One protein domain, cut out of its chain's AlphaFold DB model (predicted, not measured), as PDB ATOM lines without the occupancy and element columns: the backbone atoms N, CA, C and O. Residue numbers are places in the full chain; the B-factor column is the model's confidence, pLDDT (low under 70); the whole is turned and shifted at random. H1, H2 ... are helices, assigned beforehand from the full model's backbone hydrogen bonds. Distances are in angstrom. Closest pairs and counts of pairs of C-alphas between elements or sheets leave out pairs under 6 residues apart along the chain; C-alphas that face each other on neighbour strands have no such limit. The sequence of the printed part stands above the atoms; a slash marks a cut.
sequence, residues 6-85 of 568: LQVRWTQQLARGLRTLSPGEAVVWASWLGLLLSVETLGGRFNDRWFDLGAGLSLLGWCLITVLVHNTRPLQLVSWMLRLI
ATOM      1  N   LEU A   6      20.862 -42.851  -1.093       82.06
ATOM      2  CA  LEU A   6      20.334 -42.623  -2.436       82.06
ATOM      3  C   LEU A   6      20.611 -41.194  -2.920       82.06
ATOM      4  O   LEU A   6      21.161 -41.042  -4.007       82.06
ATOM      5  N   GLN A   7      20.297 -40.160  -2.133       83.19
ATOM      6  CA  GLN A   7      20.566 -38.764  -2.504       83.19
ATOM      7  C   GLN A   7      22.050 -38.523  -2.788       83.19
ATOM      8  O   GLN A   7      22.373 -37.925  -3.811       83.19
ATOM      9  N   VAL A   8      22.952 -39.048  -1.952       86.69
ATOM     10  CA  VAL A   8      24.407 -38.912  -2.154       86.69
ATOM     11  C   VAL A   8      24.860 -39.604  -3.444       86.69
ATOM     12  O   VAL A   8      25.663 -39.064  -4.204       86.69
ATOM     13  N   ARG A   9      24.320 -40.791  -3.740       86.12
ATOM     14  CA  ARG A   9      24.639 -41.512  -4.979       86.12
ATOM     15  C   ARG A   9      24.130 -40.768  -6.217       86.12
ATOM     16  O   ARG A   9      24.854 -40.689  -7.207       86.12
ATOM     17  N   TRP A  10      22.928 -40.193  -6.149       79.44
ATOM     18  CA  TRP A  10      22.340 -39.397  -7.230       79.44
ATOM     19  C   TRP A  10      23.119 -38.107  -7.488       79.44
ATOM     20  O   TRP A  10      23.441 -37.820  -8.639       79.44
ATOM     21  N   THR A  11      23.486 -37.359  -6.445       82.12
ATOM     22  CA  THR A  11      24.248 -36.109  -6.594       82.12
ATOM     23  C   THR A  11      25.653 -36.362  -7.132       82.12
ATOM     24  O   THR A  11      26.101 -35.640  -8.021       82.12
ATOM     25  N   GLN A  12      26.330 -37.426  -6.684       85.44
ATOM     26  CA  GLN A  12      27.634 -37.814  -7.229       85.44
ATOM     27  C   GLN A  12      27.554 -38.253  -8.696       85.44
ATOM     28  O   GLN A  12      28.440 -37.914  -9.481       85.44
ATOM     29  N   GLN A  13      26.515 -38.997  -9.085       80.25
ATOM     30  CA  GLN A  13      26.318 -39.400 -10.480       80.25
ATOM     31  C   GLN A  13      25.992 -38.205 -11.380       80.25
ATOM     32  O   GLN A  13      26.584 -38.089 -12.452       80.25
ATOM     33  N   LEU A  14      25.142 -37.282 -10.920       78.38
ATOM     34  CA  LEU A  14      24.856 -36.022 -11.614       78.38
ATOM     35  C   LEU A  14      26.116 -35.170 -11.777       78.38
ATOM     36  O   LEU A  14      26.416 -34.730 -12.880       78.38
ATOM     37  N   ALA A  15      26.895 -34.990 -10.708       83.50
ATOM     38  CA  ALA A  15      28.116 -34.192 -10.749       83.50
ATOM     39  C   ALA A  15      29.165 -34.775 -11.709       83.50
ATOM     40  O   ALA A  15      29.832 -34.021 -12.416       83.50
ATOM     41  N   ARG A  16      29.304 -36.108 -11.773       84.38
ATOM     42  CA  ARG A  16      30.181 -36.758 -12.761       84.38
ATOM     43  C   ARG A  16      29.663 -36.567 -14.182       84.38
ATOM     44  O   ARG A  16      30.453 -36.188 -15.035       84.38
ATOM     45  N   GLY A  17      28.365 -36.776 -14.407       76.62
ATOM     46  CA  GLY A  17      27.748 -36.590 -15.721       76.62
ATOM     47  C   GLY A  17      27.892 -35.161 -16.240       76.62
ATOM     48  O   GLY A  17      28.235 -34.977 -17.398       76.62
ATOM     49  N   LEU A  18      27.718 -34.155 -15.374       80.50
ATOM     50  CA  LEU A  18      27.866 -32.738 -15.723       80.50
ATOM     51  C   LEU A  18      29.308 -32.356 -16.083       80.50
ATOM     52  O   LEU A  18      29.514 -31.539 -16.975       80.50
ATOM     53  N   ARG A  19      30.312 -32.949 -15.420       85.19
ATOM     54  CA  ARG A  19      31.735 -32.672 -15.702       85.19
ATOM     55  C   ARG A  19      32.209 -33.235 -17.040       85.19
ATOM     56  O   ARG A  19      33.213 -32.759 -17.556       85.19
ATOM     57  N   THR A  20      31.528 -34.244 -17.576       88.38
ATOM     58  CA  THR A  20      31.903 -34.901 -18.837       88.38
ATOM     59  C   THR A  20      31.093 -34.418 -20.036       88.38
ATOM     60  O   THR A  20      31.281 -34.951 -21.126       88.38
ATOM     61  N   LEU A  21      30.194 -33.442 -19.858       88.06
ATOM     62  CA  LEU A  21      29.379 -32.933 -20.957       88.06
ATOM     63  C   LEU A  21      30.252 -32.230 -21.990       88.06
ATOM     64  O   LEU A  21      30.990 -31.293 -21.685       88.06
ATOM     65  N   SER A  22      30.108 -32.649 -23.242       92.31
ATOM     66  CA  SER A  22      30.623 -31.878 -24.365       92.31
ATOM     67  C   SER A  22      29.922 -30.508 -24.434       92.31
ATOM     68  O   SER A  22      28.765 -30.384 -24.018       92.31
ATOM     69  N   PRO A  23      30.560 -29.473 -25.013       92.00
ATOM     70  CA  PRO A  23      29.929 -28.162 -25.178       92.00
ATOM     71  C   PRO A  23      28.572 -28.234 -25.895       92.00
ATOM     72  O   PRO A  23      27.631 -27.540 -25.517       92.00
ATOM     73  N   GLY A  24      28.438 -29.124 -26.886       89.44
ATOM     74  CA  GLY A  24      27.175 -29.348 -27.595       89.44
ATOM     75  C   GLY A  24      26.080 -29.938 -26.703       89.44
ATOM     76  O   GLY A  24      24.943 -29.476 -26.744       89.44
ATOM     77  N   GLU A  25      26.410 -30.911 -25.851       91.31
ATOM     78  CA  GLU A  25      25.449 -31.453 -24.885       91.31
ATOM     79  C   GLU A  25      25.053 -30.410 -23.841       91.31
ATOM     80  O   GLU A  25      23.874 -30.302 -23.513       91.31
ATOM     81  N   ALA A  26      26.007 -29.617 -23.348       91.75
ATOM     82  CA  ALA A  26      25.730 -28.550 -22.394       91.75
ATOM     83  C   ALA A  26      24.713 -27.539 -22.952       91.75
ATOM     84  O   ALA A  26      23.794 -27.149 -22.237       91.75
ATOM     85  N   VAL A  27      24.813 -27.181 -24.240       93.81
ATOM     86  CA  VAL A  27      23.833 -26.314 -24.922       93.81
ATOM     87  C   VAL A  27      22.451 -26.974 -25.006       93.81
ATOM     88  O   VAL A  27      21.443 -26.332 -24.701       93.81
ATOM     89  N   VAL A  28      22.376 -28.260 -25.366       93.12
ATOM     90  CA  VAL A  28      21.101 -29.006 -25.412       93.12
ATOM     91  C   VAL A  28      20.449 -29.085 -24.022       93.12
ATOM     92  O   VAL A  28      19.237 -28.938 -23.893       93.12
ATOM     93  N   TRP A  29      21.232 -29.247 -22.955       90.69
ATOM     94  CA  TRP A  29      20.705 -29.277 -21.586       90.69
ATOM     95  C   TRP A  29      20.295 -27.908 -21.063       90.69
ATOM     96  O   TRP A  29      19.220 -27.776 -20.479       90.69
ATOM     97  N   ALA A  30      21.120 -26.887 -21.288       94.75
ATOM     98  CA  ALA A  30      20.802 -25.519 -20.898       94.75
ATOM     99  C   ALA A  30      19.514 -25.036 -21.581       94.75
ATOM    100  O   ALA A  30      18.675 -24.408 -20.942       94.75
ATOM    101  N   SER A  31      19.320 -25.395 -22.852       95.69
ATOM    102  CA  SER A  31      18.089 -25.092 -23.585       95.69
ATOM    103  C   SER A  31      16.874 -25.877 -23.080       95.69
ATOM    104  O   SER A  31      15.821 -25.271 -22.913       95.69
ATOM    105  N   TRP A  32      17.000 -27.169 -22.745       95.25
ATOM    106  CA  TRP A  32      15.928 -27.921 -22.069       95.25
ATOM    107  C   TRP A  32      15.535 -27.287 -20.733       95.25
ATOM    108  O   TRP A  32      14.350 -27.100 -20.464       95.25
ATOM    109  N   LEU A  33      16.517 -26.938 -19.899       96.06
ATOM    110  CA  LEU A  33      16.275 -26.312 -18.603       96.06
ATOM    111  C   LEU A  33      15.601 -24.944 -18.774       96.06
ATOM    112  O   LEU A  33      14.611 -24.662 -18.103       96.06
ATOM    113  N   GLY A  34      16.103 -24.128 -19.703       97.38
ATOM    114  CA  GLY A  34      15.517 -22.835 -20.046       97.38
ATOM    115  C   GLY A  34      14.078 -22.964 -20.542       97.38
ATOM    116  O   GLY A  34      13.209 -22.226 -20.082       97.38
ATOM    117  N   LEU A  35      13.801 -23.939 -21.413       96.44
ATOM    118  CA  LEU A  35      12.457 -24.228 -21.909       96.44
ATOM    119  C   LEU A  35      11.521 -24.647 -20.771       96.44
ATOM    120  O   LEU A  35      10.459 -24.057 -20.620       96.44
ATOM    121  N   LEU A  36      11.916 -25.618 -19.940       96.75
ATOM    122  CA  LEU A  36      11.087 -26.121 -18.838       96.75
ATOM    123  C   LEU A  36      10.785 -25.036 -17.798       96.75
ATOM    124  O   LEU A  36       9.639 -24.901 -17.377       96.75
ATOM    125  N   LEU A  37      11.782 -24.227 -17.425       97.00
ATOM    126  CA  LEU A  37      11.589 -23.101 -16.505       97.00
ATOM    127  C   LEU A  37      10.677 -22.027 -17.106       97.00
ATOM    128  O   LEU A  37       9.794 -21.513 -16.419       97.00
ATOM    129  N   SER A  38      10.852 -21.706 -18.390       96.88
ATOM    130  CA  SER A  38       9.988 -20.744 -19.088       96.88
ATOM    131  C   SER A  38       8.548 -21.249 -19.155       96.88
ATOM    132  O   SER A  38       7.613 -20.511 -18.870       96.88
ATOM    133  N   VAL A  39       8.359 -22.529 -19.469       96.62
ATOM    134  CA  VAL A  39       7.041 -23.163 -19.557       96.62
ATOM    135  C   VAL A  39       6.344 -23.205 -18.196       96.62
ATOM    136  O   VAL A  39       5.172 -22.856 -18.126       96.62
ATOM    137  N   GLU A  40       7.044 -23.562 -17.117       96.88
ATOM    138  CA  GLU A  40       6.482 -23.569 -15.757       96.88
ATOM    139  C   GLU A  40       6.067 -22.160 -15.308       96.88
ATOM    140  O   GLU A  40       4.944 -21.937 -14.860       96.88
ATOM    141  N   THR A  41       6.969 -21.187 -15.466       95.81
ATOM    142  CA  THR A  41       6.743 -19.812 -14.995       95.81
ATOM    143  C   THR A  41       5.656 -19.085 -15.779       95.81
ATOM    144  O   THR A  41       4.859 -18.354 -15.187       95.81
ATOM    145  N   LEU A  42       5.608 -19.271 -17.100       96.06
ATOM    146  CA  LEU A  42       4.589 -18.669 -17.954       96.06
ATOM    147  C   LEU A  42       3.260 -19.429 -17.848       96.06
ATOM    148  O   LEU A  42       2.214 -18.794 -17.728       96.06
ATOM    149  N   GLY A  43       3.279 -20.762 -17.809       92.81
ATOM    150  CA  GLY A  43       2.067 -21.583 -17.739       92.81
ATOM    151  C   GLY A  43       1.264 -21.404 -16.455       92.81
ATOM    152  O   GLY A  43       0.038 -21.378 -16.499       92.81
ATOM    153  N   GLY A  44       1.932 -21.169 -15.321       90.31
ATOM    154  CA  GLY A  44       1.246 -20.814 -14.074       90.31
ATOM    155  C   GLY A  44       0.554 -19.442 -14.112       90.31
ATOM    156  O   GLY A  44      -0.357 -19.189 -13.327       90.31
ATOM    157  N   ARG A  45       0.969 -18.547 -15.022       93.25
ATOM    158  CA  ARG A  45       0.408 -17.193 -15.175       93.25
ATOM    159  C   ARG A  45      -0.675 -17.124 -16.245       93.25
ATOM    160  O   ARG A  45      -1.645 -16.387 -16.081       93.25
ATOM    161  N   PHE A  46      -0.517 -17.868 -17.337       91.75
ATOM    162  CA  PHE A  46      -1.473 -17.883 -18.437       91.75
ATOM    163  C   PHE A  46      -2.535 -18.963 -18.224       91.75
ATOM    164  O   PHE A  46      -2.293 -20.155 -18.385       91.75
ATOM    165  N   ASN A  47      -3.769 -18.545 -17.944       84.56
ATOM    166  CA  ASN A  47      -4.924 -19.444 -17.951       84.56
ATOM    167  C   ASN A  47      -5.472 -19.670 -19.378       84.56
ATOM    168  O   ASN A  47      -6.685 -19.681 -19.584       84.56
ATOM    169  N   ASP A  48      -4.583 -19.790 -20.369       88.88
ATOM    170  CA  ASP A  48      -4.940 -19.917 -21.783       88.88
ATOM    171  C   ASP A  48      -4.598 -21.315 -22.314       88.88
ATOM    172  O   ASP A  48      -3.472 -21.792 -22.195       88.88
ATOM    173  N   ARG A  49      -5.574 -21.969 -22.945       87.31
ATOM    174  CA  ARG A  49      -5.415 -23.313 -23.522       87.31
ATOM    175  C   ARG A  49      -4.582 -23.291 -24.809       87.31
ATOM    176  O   ARG A  49      -3.982 -24.305 -25.160       87.31
ATOM    177  N   TRP A  50      -4.490 -22.146 -25.493       89.50
ATOM    178  CA  TRP A  50      -3.541 -21.960 -26.600       89.50
ATOM    179  C   TRP A  50      -2.099 -21.971 -26.131       89.50
ATOM    180  O   TRP A  50      -1.237 -22.513 -26.825       89.50
ATOM    181  N   PHE A  51      -1.848 -21.452 -24.930       92.69
ATOM    182  CA  PHE A  51      -0.539 -21.557 -24.313       92.69
ATOM    183  C   PHE A  51      -0.198 -23.018 -23.991       92.69
ATOM    184  O   PHE A  51       0.896 -23.457 -24.338       92.69
ATOM    185  N   ASP A  52      -1.136 -23.795 -23.431       91.50
ATOM    186  CA  ASP A  52      -0.935 -25.231 -23.174       91.50
ATOM    187  C   ASP A  52      -0.546 -25.990 -24.458       91.50
ATOM    188  O   ASP A  52       0.435 -26.738 -24.471       91.50
ATOM    189  N   LEU A  53      -1.265 -25.749 -25.567       90.06
ATOM    190  CA  LEU A  53      -0.944 -26.352 -26.864       90.06
ATOM    191  C   LEU A  53       0.432 -25.918 -27.372       90.06
ATOM    192  O   LEU A  53       1.229 -26.770 -27.761       90.06
ATOM    193  N   GLY A  54       0.720 -24.615 -27.368       93.69
ATOM    194  CA  GLY A  54       2.008 -24.098 -27.824       93.69
ATOM    195  C   GLY A  54       3.168 -24.647 -26.994       93.69
ATOM    196  O   GLY A  54       4.184 -25.059 -27.554       93.69
ATOM    197  N   ALA A  55       3.003 -24.747 -25.674       94.94
ATOM    198  CA  ALA A  55       3.997 -25.323 -24.780       94.94
ATOM    199  C   ALA A  55       4.186 -26.827 -25.039       94.94
ATOM    200  O   ALA A  55       5.320 -27.284 -25.172       94.94
ATOM    201  N   GLY A  56       3.097 -27.587 -25.190       92.94
ATOM    202  CA  GLY A  56       3.156 -29.016 -25.504       92.94
ATOM    203  C   GLY A  56       3.821 -29.307 -26.853       92.94
ATOM    204  O   GLY A  56       4.719 -30.146 -26.933       92.94
ATOM    205  N   LEU A  57       3.460 -28.569 -27.908       92.69
ATOM    206  CA  LEU A  57       4.108 -28.668 -29.222       92.69
ATOM    207  C   LEU A  57       5.589 -28.283 -29.158       92.69
ATOM    208  O   LEU A  57       6.417 -28.944 -29.784       92.69
ATOM    209  N   SER A  58       5.939 -27.265 -28.367       95.12
ATOM    210  CA  SER A  58       7.337 -26.873 -28.154       95.12
ATOM    211  C   SER A  58       8.134 -27.995 -27.484       95.12
ATOM    212  O   SER A  58       9.239 -28.301 -27.925       95.12
ATOM    213  N   LEU A  59       7.562 -28.668 -26.476       95.75
ATOM    214  CA  LEU A  59       8.186 -29.822 -25.819       95.75
ATOM    215  C   LEU A  59       8.360 -31.012 -26.778       95.75
ATOM    216  O   LEU A  59       9.423 -31.635 -26.786       95.75
ATOM    217  N   LEU A  60       7.356 -31.317 -27.611       92.62
ATOM    218  CA  LEU A  60       7.449 -32.375 -28.629       92.62
ATOM    219  C   LEU A  60       8.506 -32.050 -29.690       92.62
ATOM    220  O   LEU A  60       9.336 -32.900 -30.010       92.62
ATOM    221  N   GLY A  61       8.511 -30.818 -30.203       94.44
ATOM    222  CA  GLY A  61       9.494 -30.349 -31.175       94.44
ATOM    223  C   GLY A  61      10.914 -30.392 -30.615       94.44
ATOM    224  O   GLY A  61      11.822 -30.892 -31.276       94.44
ATOM    225  N   TRP A  62      11.106 -29.964 -29.365       96.31
ATOM    226  CA  TRP A  62      12.414 -30.009 -28.710       96.31
ATOM    227  C   TRP A  62      12.882 -31.447 -28.431       96.31
ATOM    228  O   TRP A  62      14.066 -31.763 -28.583       96.31
ATOM    229  N   CYS A  63      11.953 -32.355 -28.115       94.06
ATOM    230  CA  CYS A  63      12.219 -33.793 -28.041       94.06
ATOM    231  C   CYS A  63      12.673 -34.354 -29.395       94.06
ATOM    232  O   CYS A  63      13.709 -35.015 -29.462       94.06
ATOM    233  N   LEU A  64      11.972 -34.024 -30.485       92.25
ATOM    234  CA  LEU A  64      12.344 -34.447 -31.836       92.25
ATOM    235  C   LEU A  64      13.727 -33.922 -32.237       92.25
ATOM    236  O   LEU A  64      14.557 -34.698 -32.702       92.25
ATOM    237  N   ILE A  65      14.011 -32.637 -31.999       94.69
ATOM    238  CA  ILE A  65      15.338 -32.045 -32.233       94.69
ATOM    239  C   ILE A  65      16.399 -32.806 -31.435       94.69
ATOM    240  O   ILE A  65      17.434 -33.172 -31.985       94.69
ATOM    241  N   THR A  66      16.130 -33.113 -30.164       94.50
ATOM    242  CA  THR A  66      17.054 -33.880 -29.317       94.50
ATOM    243  C   THR A  66      17.310 -35.278 -29.885       94.50
ATOM    244  O   THR A  66      18.455 -35.720 -29.893       94.50
ATOM    245  N   VAL A  67      16.285 -35.963 -30.405       91.00
ATOM    246  CA  VAL A  67      16.425 -37.276 -31.060       91.00
ATOM    247  C   VAL A  67      17.238 -37.172 -32.353       91.00
ATOM    248  O   VAL A  67      18.141 -37.976 -32.568       91.00
ATOM    249  N   LEU A  68      16.980 -36.166 -33.194       92.88
ATOM    250  CA  LEU A  68      17.732 -35.937 -34.434       92.88
ATOM    251  C   LEU A  68      19.209 -35.625 -34.151       92.88
ATOM    252  O   LEU A  68      20.107 -36.191 -34.781       92.88
ATOM    253  N   VAL A  69      19.474 -34.775 -33.157       94.19
ATOM    254  CA  VAL A  69      20.834 -34.489 -32.691       94.19
ATOM    255  C   VAL A  69      21.470 -35.752 -32.113       94.19
ATOM    256  O   VAL A  69      22.606 -36.050 -32.454       94.19
ATOM    257  N   HIS A  70      20.747 -36.541 -31.316       93.00
ATOM    258  CA  HIS A  70      21.258 -37.794 -30.756       93.00
ATOM    259  C   HIS A  70      21.630 -38.823 -31.835       93.00
ATOM    260  O   HIS A  70      22.653 -39.492 -31.712       93.00
ATOM    261  N   ASN A  71      20.838 -38.921 -32.905       90.69
ATOM    262  CA  ASN A  71      21.102 -39.837 -34.017       90.69
ATOM    263  C   ASN A  71      22.343 -39.438 -34.827       90.69
ATOM    264  O   ASN A  71      23.034 -40.307 -35.349       90.69
ATOM    265  N   THR A  72      22.639 -38.140 -34.929       93.00
ATOM    266  CA  THR A  72      23.855 -37.651 -35.607       93.00
ATOM    267  C   THR A  72      25.073 -37.652 -34.686       93.00
ATOM    268  O   THR A  72      26.194 -37.889 -35.134       93.00
ATOM    269  N   ARG A  73      24.868 -37.384 -33.393       92.25
ATOM    270  CA  ARG A  73      25.894 -37.336 -32.351       92.25
ATOM    271  C   ARG A  73      25.321 -37.925 -31.061       92.25
ATOM    272  O   ARG A  73      24.511 -37.262 -30.412       92.25
ATOM    273  N   PRO A  74      25.740 -39.132 -30.645       92.00
ATOM    274  CA  PRO A  74      25.146 -39.806 -29.498       92.00
ATOM    275  C   PRO A  74      25.383 -39.014 -28.208       92.00
ATOM    276  O   PRO A  74      26.447 -39.081 -27.599       92.00
ATOM    277  N   LEU A  75      24.359 -38.270 -27.786       92.81
ATOM    278  CA  LEU A  75      24.333 -37.543 -26.517       92.81
ATOM    279  C   LEU A  75      24.424 -38.543 -25.349       92.81
ATOM    280  O   LEU A  75      23.508 -39.348 -25.134       92.81
ATOM    281  N   GLN A  76      25.507 -38.489 -24.574       89.38
ATOM    282  CA  GLN A  76      25.805 -39.394 -23.463       89.38
ATOM    283  C   GLN A  76      24.693 -39.387 -22.423       89.38
ATOM    284  O   GLN A  76      24.286 -40.448 -21.949       89.38
ATOM    285  N   LEU A  77      24.149 -38.215 -22.101       81.69
ATOM    286  CA  LEU A  77      23.116 -38.099 -21.075       81.69
ATOM    287  C   LEU A  77      21.776 -38.691 -21.537       81.69
ATOM    288  O   LEU A  77      21.116 -39.366 -20.753       81.69
ATOM    289  N   VAL A  78      21.421 -38.556 -22.823       87.88
ATOM    290  CA  VAL A  78      20.262 -39.258 -23.408       87.88
ATOM    291  C   VAL A  78      20.489 -40.766 -23.357       87.88
ATOM    292  O   VAL A  78      19.617 -41.501 -22.902       87.88
ATOM    293  N   SER A  79      21.683 -41.240 -23.727       87.94
ATOM    294  CA  SER A  79      22.019 -42.665 -23.633       87.94
ATOM    295  C   SER A  79      21.950 -43.182 -22.188       87.94
ATOM    296  O   SER A  79      21.501 -44.301 -21.947       87.94
ATOM    297  N   TRP A  80      22.335 -42.358 -21.210       85.50
ATOM    298  CA  TRP A  80      22.236 -42.663 -19.789       85.50
ATOM    299  C   TRP A  80      20.780 -42.692 -19.311       85.50
ATOM    300  O   TRP A  80      20.388 -43.650 -18.648       85.50
ATOM    301  N   MET A  81      19.945 -41.727 -19.712       82.06
ATOM    302  CA  MET A  81      18.505 -41.750 -19.432       82.06
ATOM    303  C   MET A  81      17.831 -42.979 -20.046       82.06
ATOM    304  O   MET A  81      17.060 -43.655 -19.374       82.06
ATOM    305  N   LEU A  82      18.174 -43.338 -21.285       82.38
ATOM    306  CA  LEU A  82      17.672 -44.552 -21.929       82.38
ATOM    307  C   LEU A  82      18.111 -45.826 -21.186       82.38
ATOM    308  O   LEU A  82      17.351 -46.792 -21.141       82.38
ATOM    309  N   ARG A  83      19.287 -45.836 -20.536       83.06
ATOM    310  CA  ARG A  83      19.708 -46.938 -19.641       83.06
ATOM    311  C   ARG A  83      18.891 -46.991 -18.349       83.06
ATOM    312  O   ARG A  83      18.669 -48.085 -17.835       83.06
ATOM    313  N   LEU A  84      18.439 -45.844 -17.838       75.81
ATOM    314  CA  LEU A  84      17.537 -45.762 -16.682       75.81
ATOM    315  C   LEU A  84      16.104 -46.177 -17.003       75.81
ATOM    316  O   LEU A  84      15.308 -46.342 -16.083       75.81
ATOM    317  N   ILE A  85      15.780 -46.375 -18.280       77.00
ATOM    318  CA  ILE A  85      14.529 -46.965 -18.736       77.00
ATOM    319  C   ILE A  85      14.810 -48.453 -19.033       77.00
ATOM    320  O   ILE A  85      14.890 -48.852 -20.199       77.00
TER     321      ILE A  85
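What this domain is: This is residues 6 to 85 of the 568 residues of an uncharacterized protein of Planctomycetaceae bacterium (UniProt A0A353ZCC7). A long helical hairpin, H3 side by side with H2, has two shorter helices, H1 and H4, at its open end, where residues 6 to 13 of H1 stick out. The 80 printed residues hold four named helices, H1 to H4 in chain order, and no named strand: all helix. The whole is loose, radius of gyration of the C-alphas 14.9 A, spanning 40 by 33 by 25 A.

How they stand to each other: H3, residues 49 to 72, touches H2, residues 23 to 43, at a shallow tilt of 10 degrees, opposite ways; their closest C-alphas, Val 39 and Ala 55, are 6.4 A apart. H4, residues 76 to 84, is close to H3 but not clearly touching, about perpendicular at 74 degrees; the closest C-alphas, His 70 and Val 78, are 7.6 A apart. H4 and H2 are near each other. H1, residues 6 to 19, is close to H4 but not clearly touching, with C-alphas Gly 17 and Leu 77 closest at 7.2 A. H1 and H3 are apart. In H1, H2, H3 and H4 every O i to N i+4 pair is within hydrogen-bond range.

Where its parts are: H3 is 34.8 A long, from C-alpha 49 at (-5.415, -23.313, -23.522); H2 is 29.6 A, H1 20.1 A and H4 12.4 A, ending at C-alpha 84 at (17.537, -45.762, -16.682).

The domain as a whole: The printed part has no cut, its three links are tight, and no printed residue is under 70 in pLDDT.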